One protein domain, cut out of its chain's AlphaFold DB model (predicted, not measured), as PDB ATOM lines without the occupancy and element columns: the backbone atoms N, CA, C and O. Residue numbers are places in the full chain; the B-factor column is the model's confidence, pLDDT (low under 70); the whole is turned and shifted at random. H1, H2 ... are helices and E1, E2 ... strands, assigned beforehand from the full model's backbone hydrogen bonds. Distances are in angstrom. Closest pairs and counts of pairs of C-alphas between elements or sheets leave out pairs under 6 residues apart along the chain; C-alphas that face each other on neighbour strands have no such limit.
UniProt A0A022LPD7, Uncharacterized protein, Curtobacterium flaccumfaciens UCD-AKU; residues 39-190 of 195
ATOM      1  N   GLU A  39      27.721  14.702 -33.513       93.38
ATOM      2  CA  GLU A  39      26.874  15.254 -34.557       93.38
ATOM      3  C   GLU A  39      26.987  14.440 -35.848       93.38
ATOM      4  O   GLU A  39      28.057  14.340 -36.451       93.38
ATOM      5  N   VAL A  40      25.853  13.912 -36.303       93.81
ATOM      6  CA  VAL A  40      25.750  13.209 -37.578       93.81
ATOM      7  C   VAL A  40      25.467  14.225 -38.668       93.81
ATOM      8  O   VAL A  40      24.460  14.936 -38.633       93.81
ATOM      9  N   ARG A  41      26.351  14.285 -39.662       94.19
ATOM     10  CA  ARG A  41      26.236  15.194 -40.805       94.19
ATOM     11  C   ARG A  41      25.853  14.435 -42.061       94.19
ATOM     12  O   ARG A  41      26.347  13.338 -42.300       94.19
ATOM     13  N   SER A  42      25.020  15.059 -42.888       94.50
ATOM     14  CA  SER A  42      24.611  14.491 -44.168       94.50
ATOM     15  C   SER A  42      25.825  14.225 -45.071       94.50
ATOM     16  O   SER A  42      26.581  15.166 -45.353       94.50
ATOM     17  N   PRO A  43      26.006  13.001 -45.596       94.44
ATOM     18  CA  PRO A  43      27.074  12.695 -46.548       94.44
ATOM     19  C   PRO A  43      26.793  13.232 -47.963       94.44
ATOM     20  O   PRO A  43      27.711  13.335 -48.778       94.44
ATOM     21  N   VAL A  44      25.546  13.610 -48.266       95.25
ATOM     22  CA  VAL A  44      25.098  14.039 -49.602       95.25
ATOM     23  C   VAL A  44      24.275  15.328 -49.550       95.25
ATOM     24  O   VAL A  44      23.848  15.778 -48.486       95.25
ATOM     25  N   SER A  45      24.072  15.956 -50.707       96.19
ATOM     26  CA  SER A  45      23.103  17.044 -50.859       96.19
ATOM     27  C   SER A  45      21.871  16.479 -51.543       96.19
ATOM     28  O   SER A  45      22.000  15.961 -52.640       96.19
ATOM     29  N   ILE A  46      20.695  16.570 -50.934       95.19
ATOM     30  CA  ILE A  46      19.493  15.916 -51.450       95.19
ATOM     31  C   ILE A  46      18.260  16.781 -51.231       95.19
ATOM     32  O   ILE A  46      18.126  17.456 -50.209       95.19
ATOM     33  N   ARG A  47      17.354  16.759 -52.210       95.25
ATOM     34  CA  ARG A  47      16.000  17.277 -52.056       95.25
ATOM     35  C   ARG A  47      15.074  16.114 -51.730       95.25
ATOM     36  O   ARG A  47      14.946  15.202 -52.538       95.25
ATOM     37  N   MET A  48      14.435  16.188 -50.574       94.25
ATOM     38  CA  MET A  48      13.463  15.210 -50.106       94.25
ATOM     39  C   MET A  48      12.060  15.804 -50.173       94.25
ATOM     40  O   MET A  48      11.878  17.026 -50.131       94.25
ATOM     41  N   ARG A  49      11.077  14.917 -50.272       93.94
ATOM     42  CA  ARG A  49       9.656  15.220 -50.112       93.94
ATOM     43  C   ARG A  49       9.068  14.255 -49.091       93.94
ATOM     44  O   ARG A  49       9.662  13.190 -48.911       93.94
ATOM     45  N   PRO A  50       7.930  14.593 -48.462       93.44
ATOM     46  CA  PRO A  50       7.231  13.655 -47.601       93.44
ATOM     47  C   PRO A  50       7.018  12.328 -48.307       93.44
ATOM     48  O   PRO A  50       6.616  12.303 -49.475       93.44
ATOM     49  N   LEU A  51       7.357  11.248 -47.609       90.75
ATOM     50  CA  LEU A  51       7.213   9.915 -48.153       90.75
ATOM     51  C   LEU A  51       5.756   9.486 -48.011       90.75
ATOM     52  O   LEU A  51       5.217   9.436 -46.910       90.75
ATOM     53  N   ASP A  52       5.133   9.191 -49.144       88.56
ATOM     54  CA  ASP A  52       3.841   8.528 -49.195       88.56
ATOM     55  C   ASP A  52       4.109   7.044 -49.450       88.56
ATOM     56  O   ASP A  52       4.372   6.640 -50.591       88.56
ATOM     57  N   ASP A  53       4.131   6.269 -48.365       88.62
ATOM     58  CA  ASP A  53       4.349   4.830 -48.366       88.62
ATOM     59  C   ASP A  53       3.130   4.046 -47.865       88.62
ATOM     60  O   ASP A  53       2.207   4.571 -47.240       88.62
ATOM     61  N   ALA A  54       3.095   2.767 -48.224       86.00
ATOM     62  CA  ALA A  54       2.089   1.829 -47.764       86.00
ATOM     63  C   ALA A  54       2.671   0.419 -47.687       86.00
ATOM     64  O   ALA A  54       3.317  -0.041 -48.635       86.00
ATOM     65  N   ASP A  55       2.363  -0.268 -46.588       86.56
ATOM     66  CA  ASP A  55       2.617  -1.695 -46.432       86.56
ATOM     67  C   ASP A  55       1.591  -2.491 -47.241       86.56
ATOM     68  O   ASP A  55       0.377  -2.320 -47.095       86.56
ATOM     69  N   LEU A  56       2.083  -3.376 -48.099       83.25
ATOM     70  CA  LEU A  56       1.287  -4.289 -48.900       83.25
ATOM     71  C   LEU A  56       1.621  -5.729 -48.523       83.25
ATOM     72  O   LEU A  56       2.761  -6.185 -48.635       83.25
ATOM     73  N   GLY A  57       0.588  -6.463 -48.119       82.81
ATOM     74  CA  GLY A  57       0.613  -7.920 -48.107       82.81
ATOM     75  C   GLY A  57       0.239  -8.455 -49.485       82.81
ATOM     76  O   GLY A  57      -0.653  -7.912 -50.139       82.81
ATOM     77  N   LEU A  58       0.903  -9.524 -49.913       82.19
ATOM     78  CA  LEU A  58       0.543 -10.265 -51.120       82.19
ATOM     79  C   LEU A  58      -0.159 -11.561 -50.728       82.19
ATOM     80  O   LEU A  58       0.260 -12.229 -49.783       82.19
ATOM     81  N   GLN A  59      -1.212 -11.920 -51.459       82.25
ATOM     82  CA  GLN A  59      -1.762 -13.271 -51.391       82.25
ATOM     83  C   GLN A  59      -0.972 -14.214 -52.306       82.25
ATOM     84  O   GLN A  59      -0.274 -13.780 -53.226       82.25
ATOM     85  N   ASP A  60      -1.092 -15.521 -52.062       79.94
ATOM     86  CA  ASP A  60      -0.405 -16.539 -52.856       79.94
ATOM     87  C   ASP A  60      -0.708 -16.385 -54.356       79.94
ATOM     88  O   ASP A  60      -1.862 -16.390 -54.789       79.94
ATOM     89  N   GLY A  61       0.353 -16.275 -55.158       79.31
ATOM     90  CA  GLY A  61       0.269 -16.146 -56.615       79.31
ATOM     91  C   GLY A  61       0.066 -14.722 -57.143       79.31
ATOM     92  O   GLY A  61      -0.020 -14.550 -58.360       79.31
ATOM     93  N   GLU A  62       0.012 -13.701 -56.281       85.12
ATOM     94  CA  GLU A  62      -0.035 -12.303 -56.719       85.12
ATOM     95  C   GLU A  62       1.358 -11.729 -57.038       85.12
ATOM     96  O   GLU A  62       2.345 -11.996 -56.356       85.12
ATOM     97  N   ASP A  63       1.428 -10.897 -58.083       86.69
ATOM     98  CA  ASP A  63       2.626 -10.141 -58.468       86.69
ATOM     99  C   ASP A  63       2.608  -8.738 -57.846       86.69
ATOM    100  O   ASP A  63       1.658  -7.972 -58.057       86.69
ATOM    101  N   ILE A  64       3.686  -8.364 -57.148       85.81
ATOM    102  CA  ILE A  64       3.815  -7.053 -56.497       85.81
ATOM    103  C   ILE A  64       3.675  -5.894 -57.481       85.81
ATOM    104  O   ILE A  64       3.051  -4.883 -57.159       85.81
ATOM    105  N   GLY A  65       4.181  -6.042 -58.709       81.56
ATOM    106  CA  GLY A  65       4.056  -5.012 -59.732       81.56
ATOM    107  C   GLY A  65       2.594  -4.763 -60.104       81.56
ATOM    108  O   GLY A  65       2.164  -3.615 -60.244       81.56
ATOM    109  N   SER A  66       1.806  -5.827 -60.250       84.06
ATOM    110  CA  SER A  66       0.368  -5.737 -60.498       84.06
ATOM    111  C   SER A  66      -0.386  -5.132 -59.316       84.06
ATOM    112  O   SER A  66      -1.236  -4.267 -59.535       84.06
ATOM    113  N   VAL A  67      -0.107  -5.574 -58.087       84.00
ATOM    114  CA  VAL A  67      -0.783  -5.062 -56.885       84.00
ATOM    115  C   VAL A  67      -0.439  -3.586 -56.677       84.00
ATOM    116  O   VAL A  67      -1.349  -2.764 -56.600       84.00
ATOM    117  N   GLY A  68       0.843  -3.216 -56.725       83.31
ATOM    118  CA  GLY A  68       1.303  -1.830 -56.609       83.31
ATOM    119  C   GLY A  68       0.629  -0.899 -57.620       83.31
ATOM    120  O   GLY A  68       0.073   0.130 -57.231       83.31
ATOM    121  N   ARG A  69       0.541  -1.299 -58.899       83.62
ATOM    122  CA  ARG A  69      -0.151  -0.508 -59.934       83.62
ATOM    123  C   ARG A  69      -1.634  -0.275 -59.635       83.62
ATOM    124  O   ARG A  69      -2.117   0.822 -59.910       83.62
ATOM    125  N   ARG A  70      -2.357  -1.250 -59.064       84.06
ATOM    126  CA  ARG A  70      -3.773  -1.068 -58.665       84.06
ATOM    127  C   ARG A  70      -3.931   0.018 -57.598       84.06
ATOM    128  O   ARG A  70      -4.946   0.707 -57.593       84.06
ATOM    129  N   TYR A  71      -2.920   0.193 -56.751       79.56
ATOM    130  CA  TYR A  71      -2.868   1.231 -55.719       79.56
ATOM    131  C   TYR A  71      -2.137   2.507 -56.167       79.56
ATOM    132  O   TYR A  71      -1.877   3.381 -55.346       79.56
ATOM    133  N   GLY A  72      -1.793   2.637 -57.456       78.94
ATOM    134  CA  GLY A  72      -1.065   3.801 -57.970       78.94
ATOM    135  C   GLY A  72       0.372   3.919 -57.446       78.94
ATOM    136  O   GLY A  72       0.940   5.009 -57.456       78.94
ATOM    137  N   ARG A  73       0.963   2.814 -56.982       82.12
ATOM    138  CA  ARG A  73       2.329   2.736 -56.455       82.12
ATOM    139  C   ARG A  73       3.257   2.160 -57.521       82.12
ATOM    140  O   ARG A  73       2.921   1.179 -58.186       82.12
ATOM    141  N   THR A  74       4.411   2.791 -57.716       76.12
ATOM    142  CA  THR A  74       5.326   2.477 -58.831       76.12
ATOM    143  C   THR A  74       6.622   1.819 -58.386       76.12
ATOM    144  O   THR A  74       7.331   1.264 -59.218       76.12
ATOM    145  N   GLU A  75       6.928   1.885 -57.096       84.00
ATOM    146  CA  GLU A  75       8.168   1.386 -56.509       84.00
ATOM    147  C   GLU A  75       7.816   0.508 -55.305       84.00
ATOM    148  O   GLU A  75       6.895   0.841 -54.553       84.00
ATOM    149  N   ALA A  76       8.510  -0.622 -55.160       84.75
ATOM    150  CA  ALA A  76       8.257  -1.621 -54.129       84.75
ATOM    151  C   ALA A  76       9.577  -2.176 -53.580       84.75
ATOM    152  O   ALA A  76      10.497  -2.459 -54.348       84.75
ATOM    153  N   TRP A  77       9.637  -2.352 -52.264       84.69
ATOM    154  CA  TRP A  77      10.771  -2.898 -51.528       84.69
ATOM    155  C   TRP A  77      10.302  -4.088 -50.702       84.69
ATOM    156  O   TRP A  77       9.304  -3.986 -49.992       84.69
ATOM    157  N   ASP A  78      11.028  -5.195 -50.805       83.38
ATOM    158  CA  ASP A  78      10.800  -6.386 -49.989       83.38
ATOM    159  C   ASP A  78      11.287  -6.129 -48.555       83.38
ATOM    160  O   ASP A  78      12.388  -5.603 -48.352       83.38
ATOM    161  N   ARG A  79      10.458  -6.456 -47.564       79.44
ATOM    162  CA  ARG A  79      10.760  -6.314 -46.134       79.44
ATOM    163  C   ARG A  79      10.151  -7.486 -45.382       79.44
ATOM    164  O   ARG A  79       8.943  -7.654 -45.434       79.44
ATOM    165  N   ASP A  80      10.973  -8.245 -44.657       69.06
ATOM    166  CA  ASP A  80      10.628  -9.403 -43.811       69.06
ATOM    167  C   ASP A  80       9.120  -9.602 -43.519       69.06
ATOM    168  O   ASP A  80       8.601  -9.199 -42.478       69.06
ATOM    169  N   GLY A  81       8.418 -10.272 -44.445       70.25
ATOM    170  CA  GLY A  81       6.995 -10.614 -44.314       70.25
ATOM    171  C   GLY A  81       6.003  -9.731 -45.084       70.25
ATOM    172  O   GLY A  81       4.797  -9.937 -44.947       70.25
ATOM    173  N   GLY A  82       6.466  -8.793 -45.911       81.81
ATOM    174  CA  GLY A  82       5.623  -7.923 -46.727       81.81
ATOM    175  C   GLY A  82       6.406  -7.036 -47.696       81.81
ATOM    176  O   GLY A  82       7.599  -7.213 -47.924       81.81
ATOM    177  N   TRP A  83       5.708  -6.073 -48.292       86.00
ATOM    178  CA  TRP A  83       6.298  -5.117 -49.224       86.00
ATOM    179  C   TRP A  83       5.969  -3.698 -48.802       86.00
ATOM    180  O   TRP A  83       4.806  -3.382 -48.566       86.00
ATOM    181  N   VAL A  84       6.963  -2.818 -48.790       86.44
ATOM    182  CA  VAL A  84       6.720  -1.379 -48.670       86.44
ATOM    183  C   VAL A  84       6.669  -0.804 -50.071       86.44
ATOM    184  O   VAL A  84       7.587  -1.006 -50.864       86.44
ATOM    185  N   THR A  85       5.600  -0.090 -50.400       87.56
ATOM    186  CA  THR A  85       5.455   0.566 -51.703       87.56
ATOM    187  C   THR A  85       5.332   2.063 -51.553       87.56
ATOM    188  O   THR A  85       4.781   2.536 -50.565       87.56
ATOM    189  N   THR A  86       5.834   2.818 -52.530       85.88
ATOM    190  CA  THR A  86       5.868   4.283 -52.441       85.88
ATOM    191  C   THR A  86       5.336   4.955 -53.697       85.88
ATOM    192  O   THR A  86       5.404   4.403 -54.803       85.88
ATOM    193  N   SER A  87       4.846   6.186 -53.549       82.31
ATOM    194  CA  SER A  87       4.600   7.105 -54.667       82.31
ATOM    195  C   SER A  87       5.439   8.372 -54.522       82.31
ATOM    196  O   SER A  87       5.473   8.992 -53.464       82.31
ATOM    197  N   GLY A  88       6.113   8.784 -55.600       71.81
ATOM    198  CA  GLY A  88       6.954   9.990 -55.587       71.81
ATOM    199  C   GLY A  88       8.304   9.822 -54.877       71.81
ATOM    200  O   GLY A  88       8.925  10.823 -54.514       71.81
ATOM    201  N   GLY A  89       8.763   8.576 -54.717       75.25
ATOM    202  CA  GLY A  89      10.002   8.179 -54.050       75.25
ATOM    203  C   GLY A  89      11.275   8.262 -54.896       75.25
ATOM    204  O   GLY A  89      12.341   7.923 -54.399       75.25
ATOM    205  N   SER A  90      11.217   8.766 -56.135       83.94
ATOM    206  CA  SER A  90      12.363   8.746 -57.064       83.94
ATOM    207  C   SER A  90      13.625   9.433 -56.530       83.94
ATOM    208  O   SER A  90      14.738   9.113 -56.944       83.94
ATOM    209  N   TRP A  91      13.479  10.359 -55.578       90.44
ATOM    210  CA  TRP A  91      14.611  10.985 -54.900       90.44
ATOM    211  C   TRP A  91      15.437   9.996 -54.058       90.44
ATOM    212  O   TRP A  91      16.634  10.214 -53.885       90.44
ATOM    213  N   MET A  92      14.838   8.903 -53.580       90.62
ATOM    214  CA  MET A  92      15.511   7.849 -52.812       90.62
ATOM    215  C   MET A  92      16.524   7.068 -53.658       90.62
ATOM    216  O   MET A  92      17.509   6.566 -53.130       90.62
ATOM    217  N   GLN A  93      16.333   7.026 -54.978       87.94
ATOM    218  CA  GLN A  93      17.217   6.327 -55.918       87.94
ATOM    219  C   GLN A  93      18.381   7.204 -56.415       87.94
ATOM    220  O   GLN A  93      19.132   6.801 -57.297       87.94
ATOM    221  N   MET A  94      18.535   8.433 -55.900       90.19
ATOM    222  CA  MET A  94      19.566   9.359 -56.389       90.19
ATOM    223  C   MET A  94      20.985   9.016 -55.930       90.19
ATOM    224  O   MET A  94      21.945   9.497 -56.536       90.19
ATOM    225  N   TYR A  95      21.127   8.262 -54.841       94.00
ATOM    226  CA  TYR A  95      22.424   7.983 -54.244       94.00
ATOM    227  C   TYR A  95      22.527   6.539 -53.783       94.00
ATOM    228  O   TYR A  95      21.659   6.044 -53.065       94.00
ATOM    229  N   ASP A  96      23.670   5.947 -54.106       92.19
ATOM    230  CA  ASP A  96      24.090   4.643 -53.624       92.19
ATOM    231  C   ASP A  96      25.315   4.785 -52.718       92.19
ATOM    232  O   ASP A  96      26.105   5.732 -52.830       92.19
ATOM    233  N   TYR A  97      25.499   3.814 -51.833       88.75
ATOM    234  CA  TYR A  97      26.713   3.639 -51.049       88.75
ATOM    235  C   TYR A  97      27.331   2.271 -51.327       88.75
ATOM    236  O   TYR A  97      26.691   1.356 -51.850       88.75
ATOM    237  N   ARG A  98      28.624   2.152 -51.025       86.56
ATOM    238  CA  ARG A  98      29.385   0.933 -51.272       86.56
ATOM    239  C   ARG A  98      29.390   0.053 -50.025       86.56
ATOM    240  O   ARG A  98      29.878   0.486 -48.982       86.56
ATOM    241  N   THR A  99      28.942  -1.188 -50.172       84.38
ATOM    242  CA  THR A  99      29.075  -2.263 -49.181       84.38
ATOM    243  C   THR A  99      30.078  -3.316 -49.653       84.38
ATOM    244  O   THR A  99      30.639  -3.238 -50.755       84.38
ATOM    245  N   ALA A 100      30.317  -4.327 -48.815       80.75
ATOM    246  CA  ALA A 100      31.054  -5.519 -49.228       80.75
ATOM    247  C   ALA A 100      30.310  -6.304 -50.330       80.75
ATOM    248  O   ALA A 100      30.958  -6.916 -51.178       80.75
ATOM    249  N   GLY A 101      28.970  -6.256 -50.332       82.19
ATOM    250  CA  GLY A 101      28.104  -6.951 -51.287       82.19
ATOM    251  C   GLY A 101      27.912  -6.224 -52.620       82.19
ATOM    252  O   GLY A 101      27.594  -6.863 -53.620       82.19
ATOM    253  N   GLY A 102      28.153  -4.912 -52.682       87.44
ATOM    254  CA  GLY A 102      27.996  -4.159 -53.923       87.44
ATOM    255  C   GLY A 102      27.684  -2.688 -53.710       87.44
ATOM    256  O   GLY A 102      28.152  -2.065 -52.761       87.44
ATOM    257  N   TRP A 103      26.962  -2.116 -54.669       88.94
ATOM    258  CA  TRP A 103      26.321  -0.816 -54.506       88.94
ATOM    259  C   TRP A 103      24.898  -1.043 -54.019       88.94
ATOM    260  O   TRP A 103      24.193  -1.885 -54.572       88.94
ATOM    261  N   GLU A 104      24.503  -0.299 -52.999       88.56
ATOM    262  CA  GLU A 104      23.177  -0.365 -52.394       88.56
ATOM    263  C   GLU A 104      22.606   1.045 -52.261       88.56
ATOM    264  O   GLU A 104      23.359   2.004 -52.084       88.56
ATOM    265  N   ALA A 105      21.281   1.173 -52.323       89.81
ATOM    266  CA  ALA A 105      20.615   2.461 -52.188       89.81
ATOM    267  C   ALA A 105      20.877   3.066 -50.802       89.81
ATOM    268  O   ALA A 105      20.780   2.388 -49.781       89.81
ATOM    269  N   MET A 106      21.174   4.367 -50.746       93.38
ATOM    270  CA  MET A 106      21.364   5.061 -49.466       93.38
ATOM    271  C   MET A 106      20.062   5.243 -48.688       93.38
ATOM    272  O   MET A 106      20.115   5.465 -47.481       93.38
ATOM    273  N   PHE A 107      18.920   5.204 -49.371       93.19
ATOM    274  CA  PHE A 107      17.607   5.479 -48.806       93.19
ATOM    275  C   PHE A 107      16.696   4.288 -49.057       93.19
ATOM    276  O   PHE A 107      16.447   3.927 -50.207       93.19
ATOM    277  N   LEU A 108      16.186   3.707 -47.980       91.12
ATOM    278  CA  LEU A 108      15.236   2.610 -48.034       91.12
ATOM    279  C   LEU A 108      13.970   3.036 -47.295       91.12
ATOM    280  O   LEU A 108      14.072   3.523 -46.170       91.12
ATOM    281  N   PRO A 109      12.772   2.868 -47.867       90.88
ATOM    282  CA  PRO A 109      11.557   3.119 -47.116       90.88
ATOM    283  C   PRO A 109      11.438   2.106 -45.973       90.88
ATOM    284  O   PRO A 109      11.853   0.946 -46.096       90.88
ATOM    285  N   ASN A 110      10.906   2.574 -44.849       87.56
ATOM    286  CA  ASN A 110      10.763   1.809 -43.612       87.56
ATOM    287  C   ASN A 110       9.313   1.799 -43.091       87.56
ATOM    288  O   ASN A 110       9.049   1.353 -41.977       87.56
ATOM    289  N   GLY A 111       8.370   2.290 -43.901       85.44
ATOM    290  CA  GLY A 111       6.967   2.410 -43.530       85.44
ATOM    291  C   GLY A 111       6.689   3.666 -42.704       85.44
ATOM    292  O   GLY A 111       7.593   4.314 -42.161       85.44
ATOM    293  N   GLN A 112       5.402   3.996 -42.576       86.56
ATOM    294  CA  GLN A 112       4.900   5.097 -41.743       86.56
ATOM    295  C   GLN A 112       5.502   6.467 -42.106       86.56
ATOM    296  O   GLN A 112       5.718   7.313 -41.237       86.56
ATOM    297  N   GLY A 113       5.798   6.687 -43.388       89.31
ATOM    298  CA  GLY A 113       6.418   7.913 -43.888       89.31
ATOM    299  C   GLY A 113       7.888   8.076 -43.488       89.31
ATOM    300  O   GLY A 113       8.426   9.184 -43.576       89.31
ATOM    301  N   THR A 114       8.544   7.000 -43.040       92.25
ATOM    302  CA  THR A 114       9.953   7.010 -42.631       92.25
ATOM    303  C   THR A 114      10.851   6.333 -43.661       92.25
ATOM    304  O   THR A 114      10.475   5.383 -44.346       92.25
ATOM    305  N   ILE A 115      12.084   6.820 -43.746       93.25
ATOM    306  CA  ILE A 115      13.176   6.216 -44.500       93.25
ATOM    307  C   ILE A 115      14.295   5.800 -43.553       93.25
ATOM    308  O   ILE A 115      14.671   6.548 -42.653       93.25
ATOM    309  N   GLU A 116      14.883   4.641 -43.797       92.94
ATOM    310  CA  GLU A 116      16.229   4.321 -43.351       92.94
ATOM    311  C   GLU A 116      17.225   5.003 -44.288       92.94
ATOM    312  O   GLU A 116      17.217   4.791 -45.502       92.94
ATOM    313  N   TRP A 117      18.092   5.840 -43.725       93.81
ATOM    314  CA  TRP A 117      19.178   6.483 -44.453       93.81
ATOM    315  C   TRP A 117      20.521   5.913 -44.000       93.81
ATOM    316  O   TRP A 117      20.962   6.159 -42.876       93.81
ATOM    317  N   HIS A 118      21.190   5.188 -44.894       92.75
ATOM    318  CA  HIS A 118      22.552   4.690 -44.719       92.75
ATOM    319  C   HIS A 118      23.558   5.832 -44.866       92.75
ATOM    320  O   HIS A 118      23.627   6.508 -45.894       92.75
ATOM    321  N   LEU A 119      24.372   6.050 -43.834       88.81
ATOM    322  CA  LEU A 119      25.237   7.232 -43.750       88.81
ATOM    323  C   LEU A 119      26.654   6.999 -44.299       88.81
ATOM    324  O   LEU A 119      27.473   7.920 -44.307       88.81
ATOM    325  N   GLY A 120      26.938   5.784 -44.779       85.69
ATOM    326  CA  GLY A 120      28.223   5.412 -45.379       85.69
ATOM    327  C   GLY A 120      29.347   5.158 -44.371       85.69
ATOM    328  O   GLY A 120      30.516   5.138 -44.753       85.69
ATOM    329  N   TRP A 121      29.014   4.976 -43.095       87.44
ATOM    330  CA  TRP A 121      29.946   4.591 -42.037       87.44
ATOM    331  C   TRP A 121      29.294   3.554 -41.116       87.44
ATOM    332  O   TRP A 121      28.077   3.385 -41.117       87.44
ATOM    333  N   THR A 122      30.111   2.847 -40.342       87.62
ATOM    334  CA  THR A 122      29.678   1.921 -39.290       87.62
ATOM    335  C   THR A 122      30.164   2.413 -37.935       87.62
ATOM    336  O   THR A 122      31.107   3.200 -37.838       87.62
ATOM    337  N   VAL A 123      29.512   1.952 -36.877       88.31
ATOM    338  CA  VAL A 123      29.942   2.169 -35.498       88.31
ATOM    339  C   VAL A 123      30.001   0.819 -34.810       88.31
ATOM    340  O   VAL A 123      29.189  -0.050 -35.098       88.31
ATOM    341  N   ASP A 124      30.973   0.629 -33.926       89.12
ATOM    342  CA  ASP A 124      31.024  -0.529 -33.040       89.12
ATOM    343  C   ASP A 124      30.585  -0.082 -31.645       89.12
ATOM    344  O   ASP A 124      31.254   0.729 -31.001       89.12
ATOM    345  N   VAL A 125      29.408  -0.539 -31.217       89.25
ATOM    346  CA  VAL A 125      28.841  -0.210 -29.907       89.25
ATOM    347  C   VAL A 125      29.345  -1.230 -28.885       89.25
ATOM    348  O   VAL A 125      29.019  -2.412 -29.013       89.25
ATOM    349  N   PRO A 126      30.104  -0.809 -27.853       89.44
ATOM    350  CA  PRO A 126      30.616  -1.733 -26.851       89.44
ATOM    351  C   PRO A 126      29.495  -2.428 -26.075       89.44
ATOM    352  O   PRO A 126      28.447  -1.844 -25.797       89.44
ATOM    353  N   LYS A 127      29.753  -3.664 -25.641       89.81
ATOM    354  CA  LYS A 127      28.823  -4.426 -24.800       89.81
ATOM    355  C   LYS A 127      28.431  -3.632 -23.548       89.81
ATOM    356  O   LYS A 127      29.295  -3.096 -22.858       89.81
ATOM    357  N   GLY A 128      27.134  -3.614 -23.234       87.94
ATOM    358  CA  GLY A 128      26.585  -2.871 -22.092       87.94
ATOM    359  C   GLY A 128      26.293  -1.396 -22.384       87.94
ATOM    360  O   GLY A 128      25.780  -0.700 -21.511       87.94
ATOM    361  N   TYR A 129      26.562  -0.925 -23.603       90.62
ATOM    362  CA  TYR A 129      26.207   0.413 -24.059       90.62
ATOM    363  C   TYR A 129      25.130   0.372 -25.145       90.62
ATOM    364  O   TYR A 129      24.865  -0.656 -25.769       90.62
ATOM    365  N   PHE A 130      24.516   1.526 -25.374       90.19
ATOM    366  CA  PHE A 130      23.612   1.769 -26.486       90.19
ATOM    367  C   PHE A 130      23.834   3.173 -27.053       90.19
ATOM    368  O   PHE A 130      24.284   4.085 -26.353       90.19
ATOM    369  N   LEU A 131      23.507   3.346 -28.330       91.75
ATOM    370  CA  LEU A 131      23.444   4.648 -28.981       91.75
ATOM    371  C   LEU A 131      22.007   5.152 -28.967       91.75
ATOM    372  O   LEU A 131      21.112   4.482 -29.477       91.75
ATOM    373  N   ALA A 132      21.794   6.337 -28.407       91.44
ATOM    374  CA  ALA A 132      20.544   7.070 -28.528       91.44
ATOM    375  C   ALA A 132      20.640   8.094 -29.666       91.44
ATOM    376  O   ALA A 132      21.592   8.878 -29.715       91.44
ATOM    377  N   THR A 133      19.641   8.113 -30.545       91.50
ATOM    378  CA  THR A 133      19.530   9.077 -31.646       91.50
ATOM    379  C   THR A 133      18.629  10.230 -31.240       91.50
ATOM    380  O   THR A 133      17.448  10.033 -30.979       91.50
ATOM    381  N   LEU A 134      19.170  11.444 -31.217       89.06
ATOM    382  CA  LEU A 134      18.445  12.669 -30.902       89.06
ATOM    383  C   LEU A 134      18.227  13.515 -32.168       89.06
ATOM    384  O   LEU A 134      19.156  13.660 -32.977       89.06
ATOM    385  N   PRO A 135      17.039  14.123 -32.340       88.06
ATOM    386  CA  PRO A 135      16.795  15.066 -33.426       88.06
ATOM    387  C   PRO A 135      17.638  16.326 -33.217       88.06
ATOM    388  O   PRO A 135      17.812  16.762 -32.093       88.06
ATOM    389  N   VAL A 136      18.132  16.975 -34.274       84.81
ATOM    390  CA  VAL A 136      18.882  18.253 -34.148       84.81
ATOM    391  C   VAL A 136      18.031  19.491 -34.446       84.81
ATOM    392  O   VAL A 136      18.550  20.602 -34.526       84.81
ATOM    393  N   GLY A 137      16.713  19.314 -34.587       72.06
ATOM    394  CA  GLY A 137      15.770  20.398 -34.882       72.06
ATOM    395  C   GLY A 137      15.878  20.942 -36.311       72.06
ATOM    396  O   GLY A 137      15.561  22.110 -36.540       72.06
ATOM    397  N   ALA A 138      16.343  20.125 -37.262       70.88
ATOM    398  CA  ALA A 138      16.352  20.485 -38.675       70.88
ATOM    399  C   ALA A 138      14.914  20.730 -39.163       70.88
ATOM    400  O   ALA A 138      14.020  19.914 -38.961       70.88
ATOM    401  N   THR A 139      14.671  21.872 -39.805       78.00
ATOM    402  CA  THR A 139      13.345  22.194 -40.344       78.00
ATOM    403  C   THR A 139      12.994  21.267 -41.500       78.00
ATOM    404  O   THR A 139      13.720  21.224 -42.492       78.00
ATOM    405  N   GLY A 140      11.852  20.590 -41.387       89.25
ATOM    406  CA  GLY A 140      11.259  19.769 -42.442       89.25
ATOM    407  C   GLY A 140      11.705  18.312 -42.479       89.25
ATOM    408  O   GLY A 140      11.339  17.605 -43.416       89.25
ATOM    409  N   ILE A 141      12.470  17.868 -41.479       92.25
ATOM    410  CA  ILE A 141      12.820  16.462 -41.275       92.25
ATOM    411  C   ILE A 141      12.691  16.140 -39.798       92.25
ATOM    412  O   ILE A 141      13.307  16.791 -38.953       92.25
ATOM    413  N   GLU A 142      11.924  15.107 -39.503       92.69
ATOM    414  CA  GLU A 142      11.853  14.510 -38.184       92.69
ATOM    415  C   GLU A 142      12.814  13.329 -38.096       92.69
ATOM    416  O   GLU A 142      12.996  12.568 -39.046       92.69
ATOM    417  N   VAL A 143      13.452  13.193 -36.940       91.81
ATOM    418  CA  VAL A 143      14.302  12.051 -36.609       91.81
ATOM    419  C   VAL A 143      13.646  11.372 -35.420       91.81
ATOM    420  O   VAL A 143      13.670  11.953 -34.328       91.81
ATOM    421  N   PRO A 144      13.027  10.195 -35.607       88.56
ATOM    422  CA  PRO A 144      12.486   9.433 -34.498       88.56
ATOM    423  C   PRO A 144      13.573   9.155 -33.457       88.56
ATOM    424  O   PRO A 144      14.717   8.839 -33.798       88.56
ATOM    425  N   LEU A 145      13.212   9.261 -32.177       86.12
ATOM    426  CA  LEU A 145      14.092   8.843 -31.091       86.12
ATOM    427  C   LEU A 145      14.337   7.336 -31.220       86.12
ATOM    428  O   LEU A 145      13.413   6.537 -31.088       86.12
ATOM    429  N   GLY A 146      15.586   6.963 -31.477       85.31
ATOM    430  CA  GLY A 146      16.009   5.574 -31.634       85.31
ATOM    431  C   GLY A 146      16.993   5.162 -30.548       85.31
ATOM    432  O   GLY A 146      17.769   5.988 -30.068       85.31
ATOM    433  N   VAL A 147      16.978   3.879 -30.181       88.19
ATOM    434  CA  VAL A 147      17.985   3.259 -29.311       88.19
ATOM    435  C   VAL A 147      18.561   2.044 -30.025       88.19
ATOM    436  O   VAL A 147      17.838   1.095 -30.320       88.19
ATOM    437  N   VAL A 148      19.867   2.061 -30.279       88.06
ATOM    438  CA  VAL A 148      20.598   0.951 -30.897       88.06
ATOM    439  C   VAL A 148      21.507   0.321 -29.848       88.06
ATOM    440  O   VAL A 148      22.494   0.921 -29.423       88.06
ATOM    441  N   SER A 149      21.153  -0.885 -29.401       86.88
ATOM    442  CA  SER A 149      21.993  -1.694 -28.506       86.88
ATOM    443  C   SER A 149      23.204  -2.270 -29.240       86.88
ATOM    444  O   SER A 149      23.216  -2.334 -30.470       86.88
ATOM    445  N   ASP A 150      24.189  -2.769 -28.494       82.56
ATOM    446  CA  ASP A 150      25.302  -3.550 -29.044       82.56
ATOM    447  C   ASP A 150      24.814  -4.706 -29.931       82.56
ATOM    448  O   ASP A 150      25.277  -4.862 -31.059       82.56
ATOM    449  N   ARG A 151      23.809  -5.469 -29.481       82.56
ATOM    450  CA  ARG A 151      23.244  -6.583 -30.256       82.56
ATOM    451  C   ARG A 151      22.631  -6.129 -31.585       82.56
ATOM    452  O   ARG A 151      22.886  -6.762 -32.605       82.56
ATOM    453  N   ALA A 152      21.827  -5.066 -31.569       79.56
ATOM    454  CA  ALA A 152      21.204  -4.528 -32.781       79.56
ATOM    455  C   ALA A 152      22.251  -3.924 -33.734       79.56
ATOM    456  O   ALA A 152      22.174  -4.099 -34.948       79.56
ATOM    457  N   ASN A 153      23.279  -3.282 -33.180       81.75
ATOM    458  CA  ASN A 153      24.380  -2.735 -33.955       81.75
ATOM    459  C   ASN A 153      25.174  -3.828 -34.687       81.75
ATOM    460  O   ASN A 153      25.505  -3.666 -35.856       81.75
ATOM    461  N   GLN A 154      25.434  -4.967 -34.036       76.69
ATOM    462  CA  GLN A 154      26.166  -6.084 -34.651       76.69
ATOM    463  C   GLN A 154      25.463  -6.635 -35.903       76.69
ATOM    464  O   GLN A 154      26.139  -6.972 -36.872       76.69
ATOM    465  N   SER A 155      24.124  -6.658 -35.940       73.50
ATOM    466  CA  SER A 155      23.384  -7.014 -37.165       73.50
ATOM    467  C   SER A 155      23.490  -5.966 -38.279       73.50
ATOM    468  O   SER A 155      23.339  -6.312 -39.444       73.50
ATOM    469  N   MET A 156      23.785  -4.706 -37.947       75.31
ATOM    470  CA  MET A 156      23.895  -3.601 -38.909       75.31
ATOM    471  C   MET A 156      25.310  -3.432 -39.481       75.31
ATOM    472  O   MET A 156      25.478  -2.816 -40.529       75.31
ATOM    473  N   LEU A 157      26.343  -4.003 -38.848       75.50
ATOM    474  CA  LEU A 157      27.744  -3.813 -39.257       75.50
ATOM    475  C   LEU A 157      28.031  -4.184 -40.719       75.50
ATOM    476  O   LEU A 157      28.927  -3.599 -41.324       75.50
ATOM    477  N   GLN A 158      27.288  -5.136 -41.287       70.44
ATOM    478  CA  GLN A 158      27.490  -5.573 -42.672       70.44
ATOM    479  C   GLN A 158      26.956  -4.567 -43.703       70.44
ATOM    480  O   GLN A 158      27.549  -4.431 -44.773       70.44
ATOM    481  N   ASN A 159      25.905  -3.819 -43.351       73.56
ATOM    482  CA  ASN A 159      25.165  -2.937 -44.262       73.56
ATOM    483  C   ASN A 159      25.339  -1.450 -43.895       73.56
ATOM    484  O   ASN A 159      24.620  -0.573 -44.366       73.56
ATOM    485  N   GLY A 160      26.303  -1.129 -43.031       82.06
ATOM    486  CA  GLY A 160      26.472   0.240 -42.553       82.06
ATOM    487  C   GLY A 160      25.479   0.623 -41.456       82.06
ATOM    488  O   GLY A 160      24.445  -0.007 -41.248       82.06
ATOM    489  N   PHE A 161      25.799   1.700 -40.747       87.44
ATOM    490  CA  PHE A 161      24.876   2.297 -39.797       87.44
ATOM    491  C   PHE A 161      23.861   3.166 -40.548       87.44
ATOM    492  O   PHE A 161      24.232   4.049 -41.336       87.44
ATOM    493  N   SER A 162      22.580   2.919 -40.291       90.81
ATOM    494  CA  SER A 162      21.471   3.707 -40.813       90.81
ATOM    495  C   SER A 162      20.710   4.385 -39.678       90.81
ATOM    496  O   SER A 162      20.741   3.959 -38.524       90.81
ATOM    497  N   LEU A 163      20.046   5.488 -40.009       92.69
ATOM    498  CA  LEU A 163      19.143   6.190 -39.105       92.69
ATOM    499  C   LEU A 163      17.794   6.391 -39.785       92.69
ATOM    500  O   LEU A 163      17.737   6.604 -40.997       92.69
ATOM    501  N   ALA A 164      16.721   6.342 -38.998       93.88
ATOM    502  CA  ALA A 164      15.383   6.643 -39.480       93.88
ATOM    503  C   ALA A 164      15.181   8.163 -39.604       93.88
ATOM    504  O   ALA A 164      15.535   8.918 -38.696       93.88
ATOM    505  N   PHE A 165      14.577   8.604 -40.704       94.38
ATOM    506  CA  PHE A 165      14.194   9.995 -40.947       94.38
ATOM    507  C   PHE A 165      12.794  10.057 -41.557       94.38
ATOM    508  O   PHE A 165      12.442   9.221 -42.379       94.38
ATOM    509  N   ALA A 166      12.020  11.082 -41.219       94.25
ATOM    510  CA  ALA A 166      10.733  11.379 -41.839       94.25
ATOM    511  C   ALA A 166      10.760  12.802 -42.413       94.25
ATOM    512  O   ALA A 166      10.699  13.776 -41.657       94.25
ATOM    513  N   PRO A 167      10.878  12.978 -43.738       93.94
ATOM    514  CA  PRO A 167      10.668  14.280 -44.355       93.94
ATOM    515  C   PRO A 167       9.212  14.713 -44.140       93.94
ATOM    516  O   PRO A 167       8.290  14.019 -44.552       93.94
ATOM    517  N   THR A 168       8.977  15.861 -43.505       93.44
ATOM    518  CA  THR A 168       7.613  16.352 -43.210       93.44
ATOM    519  C   THR A 168       7.150  17.452 -44.160       93.44
ATOM    520  O   THR A 168       5.971  17.789 -44.215       93.44
ATOM    521  N   THR A 169       8.066  17.993 -44.964       93.69
ATOM    522  CA  THR A 169       7.790  18.919 -46.070       93.69
ATOM    523  C   THR A 169       8.835  18.731 -47.171       93.69
ATOM    524  O   THR A 169       9.845  18.054 -46.975       93.69
ATOM    525  N   ASP A 170       8.625  19.358 -48.329       94.25
ATOM    526  CA  ASP A 170       9.687  19.558 -49.315       94.25
ATOM    527  C   ASP A 170      10.877  20.265 -48.648       94.25
ATOM    528  O   ASP A 170      10.757  21.395 -48.164       94.25
ATOM    529  N   VAL A 171      12.034  19.605 -48.629       94.25
ATOM    530  CA  VAL A 171      13.231  20.072 -47.919       94.25
ATOM    531  C   VAL A 171      14.485  19.776 -48.730       94.25
ATOM    532  O   VAL A 171      14.591  18.758 -49.406       94.25
ATOM    533  N   THR A 172      15.455  20.691 -48.687       95.56
ATOM    534  CA  THR A 172      16.785  20.471 -49.270       95.56
ATOM    535  C   THR A 172      17.818  20.387 -48.159       95.56
ATOM    536  O   THR A 172      18.065  21.375 -47.468       95.56
ATOM    537  N   ILE A 173      18.466  19.235 -48.028       94.38
ATOM    538  CA  ILE A 173      19.627  19.045 -47.160       94.38
ATOM    539  C   ILE A 173      20.883  19.234 -48.001       94.38
ATOM    540  O   ILE A 173      20.974  18.724 -49.116       94.38
ATOM    541  N   ARG A 174      21.879  19.942 -47.472       95.75
ATOM    542  CA  ARG A 174      23.200  20.031 -48.099       95.75
ATOM    543  C   ARG A 174      24.163  19.058 -47.428       95.75
ATOM    544  O   ARG A 174      24.054  18.785 -46.234       95.75
ATOM    545  N   ARG A 175      25.149  18.576 -48.184       95.62
ATOM    546  CA  ARG A 175      26.272  17.815 -47.628       95.62
ATOM    547  C   ARG A 175      26.904  18.598 -46.475       95.62
ATOM    548  O   ARG A 175      27.153  19.797 -46.598       95.62
ATOM    549  N   GLY A 176      27.175  17.910 -45.374       94.31
ATOM    550  CA  GLY A 176      27.747  18.492 -44.165       94.31
ATOM    551  C   GLY A 176      26.724  19.127 -43.220       94.31
ATOM    552  O   GLY A 176      27.104  19.458 -42.098       94.31
ATOM    553  N   THR A 177      25.454  19.283 -43.613       94.75
ATOM    554  CA  THR A 177      24.398  19.750 -42.704       94.75
ATOM    555  C   THR A 177      24.182  18.719 -41.589       94.75
ATOM    556  O   THR A 177      24.043  17.536 -41.903       94.75
ATOM    557  N   PRO A 178      24.146  19.126 -40.308       93.62
ATOM    558  CA  PRO A 178      23.751  18.246 -39.211       93.62
ATOM    559  C   PRO A 178      22.328  17.719 -39.417       93.62
ATOM    560  O   PRO A 178      21.414  18.508 -39.654       93.62
ATOM    561  N   VAL A 179      22.143  16.404 -39.330       93.62
ATOM    562  CA  VAL A 179      20.839  15.745 -39.527       93.62
ATOM    563  C   VAL A 179      20.358  15.007 -38.284       93.62
ATOM    564  O   VAL A 179      19.157  14.904 -38.083       93.62
ATOM    565  N   ALA A 180      21.263  14.564 -37.414       94.19
ATOM    566  CA  ALA A 180      20.937  13.919 -36.146       94.19
ATOM    567  C   ALA A 180      22.102  14.080 -35.159       94.19
ATOM    568  O   ALA A 180      23.175  14.582 -35.509       94.19
ATOM    569  N   ARG A 181      21.899  13.639 -33.920       93.62
ATOM    570  CA  ARG A 181      22.962  13.523 -32.922       93.62
ATOM    571  C   ARG A 181      22.910  12.155 -32.264       93.62
ATOM    572  O   ARG A 181      21.832  11.662 -31.962       93.62
ATOM    573  N   LEU A 182      24.072  11.561 -32.034       93.81
ATOM    574  CA  LEU A 182      24.210  10.263 -31.386       93.81
ATOM    575  C   LEU A 182      24.832  10.426 -30.012       93.81
ATOM    576  O   LEU A 182      25.829  11.127 -29.851       93.81
ATOM    577  N   VAL A 183      24.260   9.756 -29.022       92.62
ATOM    578  CA  VAL A 183      24.756   9.769 -27.646       92.62
ATOM    579  C   VAL A 183      25.023   8.337 -27.224       92.62
ATOM    580  O   VAL A 183      24.114   7.512 -27.241       92.62
ATOM    581  N   LEU A 184      26.264   8.045 -26.842       91.19
ATOM    582  CA  LEU A 184      26.623   6.759 -26.260       91.19
ATOM    583  C   LEU A 184      26.304   6.780 -24.766       91.19
ATOM    584  O   LEU A 184      26.793   7.643 -24.036       91.19
ATOM    585  N   LEU A 185      25.501   5.825 -24.319       88.69
ATOM    586  CA  LEU A 185      25.054   5.718 -22.937       88.69
ATOM    587  C   LEU A 185      25.246   4.284 -22.441       88.69
ATOM    588  O   LEU A 185      25.119   3.330 -23.207       88.69
ATOM    589  N   HIS A 186      25.582   4.127 -21.161       88.50
ATOM    590  CA  HIS A 186      25.652   2.811 -20.521       88.50
ATOM    591  C   HIS A 186      24.240   2.342 -20.158       88.50
ATOM    592  O   HIS A 186      23.420   3.161 -19.757       88.50
ATOM    593  N   ALA A 187      23.956   1.042 -20.229       83.94
ATOM    594  CA  ALA A 187      22.636   0.476 -19.933       83.94
ATOM    595  C   ALA A 187      22.079   0.902 -18.559       83.94
ATOM    596  O   ALA A 187      20.874   1.104 -18.417       83.94
ATOM    597  N   ASP A 188      22.949   1.141 -17.574       83.50
ATOM    598  CA  ASP A 188      22.544   1.630 -16.247       83.50
ATOM    599  C   ASP A 188      21.901   3.027 -16.262       83.50
ATOM    600  O   ASP A 188      21.180   3.379 -15.332       83.50
ATOM    601  N   SER A 189      22.100   3.832 -17.311       78.69
ATOM    602  CA  SER A 189      21.409   5.122 -17.441       78.69
ATOM    603  C   SER A 189      19.916   4.968 -17.760       78.69
ATOM    604  O   SER A 189      19.164   5.926 -17.604       78.69
ATOM    605  N   LEU A 190      19.487   3.789 -18.230       69.00
ATOM    606  CA  LEU A 190      18.101   3.441 -18.565       69.00
ATOM    607  C   LEU A 190      17.414   2.632 -17.454       69.00
ATOM    608  O   LEU A 190      16.518   1.845 -17.747       69.00
TER     609      LEU A 190
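This is residues 39 to 190 of the 195 residues of an uncharacterized protein of Curtobacterium flaccumfaciens UCD-AKU (UniProt A0A022LPD7). Three sheets follow one another along the longest axis: E1 E14 E10 E11 at one end, E8 E9 E12 in the middle, and E3 E5 E4 crossed against it face to face, with H1 over its far face. The hairpin E6 and E7 and the small pair E2 and E13 lie at the sides of this row. The printed part has 152 residues, with 14 named strands and four named helices in the order E1 E2 E3 H1 E4 E5 H2 E6 E7 E8 E9 E10 E11 H3 E12 E13 E14 H4. The sheets are antiparallel, the class is mixed, and the whole is compact, with a radius of gyration of the C-alphas of 16.4 A and spans of 49 by 34 by 31 A.

E1, residues 39 to 41, is antiparallel to E14, residues 178 to 186, with N 40 and O 180 2.9 A apart, within hydrogen-bond range. E2, residues 46 to 48, is antiparallel to E13, residues 171 to 173, with N 46 and O 173 at 2.8 A. E3, residues 52 to 56, E5, residues 82 to 87, and E4, residues 75 to 79, are neighbours in that order, with N 54 and O 85 at 2.9 A and N 77 and O 84 at 2.8 A. H1, residues 64 to 70, is on this sheet at a height over the sheet of 9.5 A; its closest C-alpha pair with E5 is Gly 68 and Thr 85, 6.9 A. E3, H1 and E4 make a split strand-helix-strand unit, two strands running the same way with E5 between them, with a right-handed crossover. H2, residues 90 to 94, only grazes the sheet of E8, residues 107 to 111, E9, residues 114 to 118, and E12, residues 162 to 167; the C-alphas of Met 92 and Phe 107 are closest, 5.1 A. E6, residues 96 to 98, and E7, residues 103 to 105, form a hairpin, with N 97 and O 104 at 2.8 A. E8 and E9 form a hairpin, with N 108 and O 116 within hydrogen-bond range at 2.9 A, and E9 and E12 are antiparallel neighbours, with N 115 and O 165 within hydrogen-bond range at 2.8 A. This sheet and E3 E5 E4 make a sandwich, two sheets face to face, their strands at 79 degrees. E10, residues 129 to 135, and E11, residues 146 to 149, form a hairpin, with N 131 and O 148 at 2.8 A; E10 and E14 are antiparallel neighbours, with N 132 and O 183 within hydrogen-bond range at 2.9 A. H3, residues 150 to 156, and H4, residues 187 to 190, only graze the sheet E1 E14 E10 E11. Every O i to N i+4 pair is within range in H1, 2 of 3 are in H3, and 0 of 1 in H2, where 2 of 2 O i to N i+3 pairs are; H4 is too short for such a pair.

E1 begins at C-alpha 39 (26.874, 15.254, -34.557), and H4 ends at C-alpha 190 (18.101, 3.441, -18.565). From first to last C-alpha E14 measures 24.3 A, E10 19.8 A, E5 17.0 A and E12 15.5 A.

The two C-alphas farthest apart, those of Ser 66 and Asp 188, are 50.0 A apart. The printed part has no cut and no long link. Residues 80 and 190 have a pLDDT under 70.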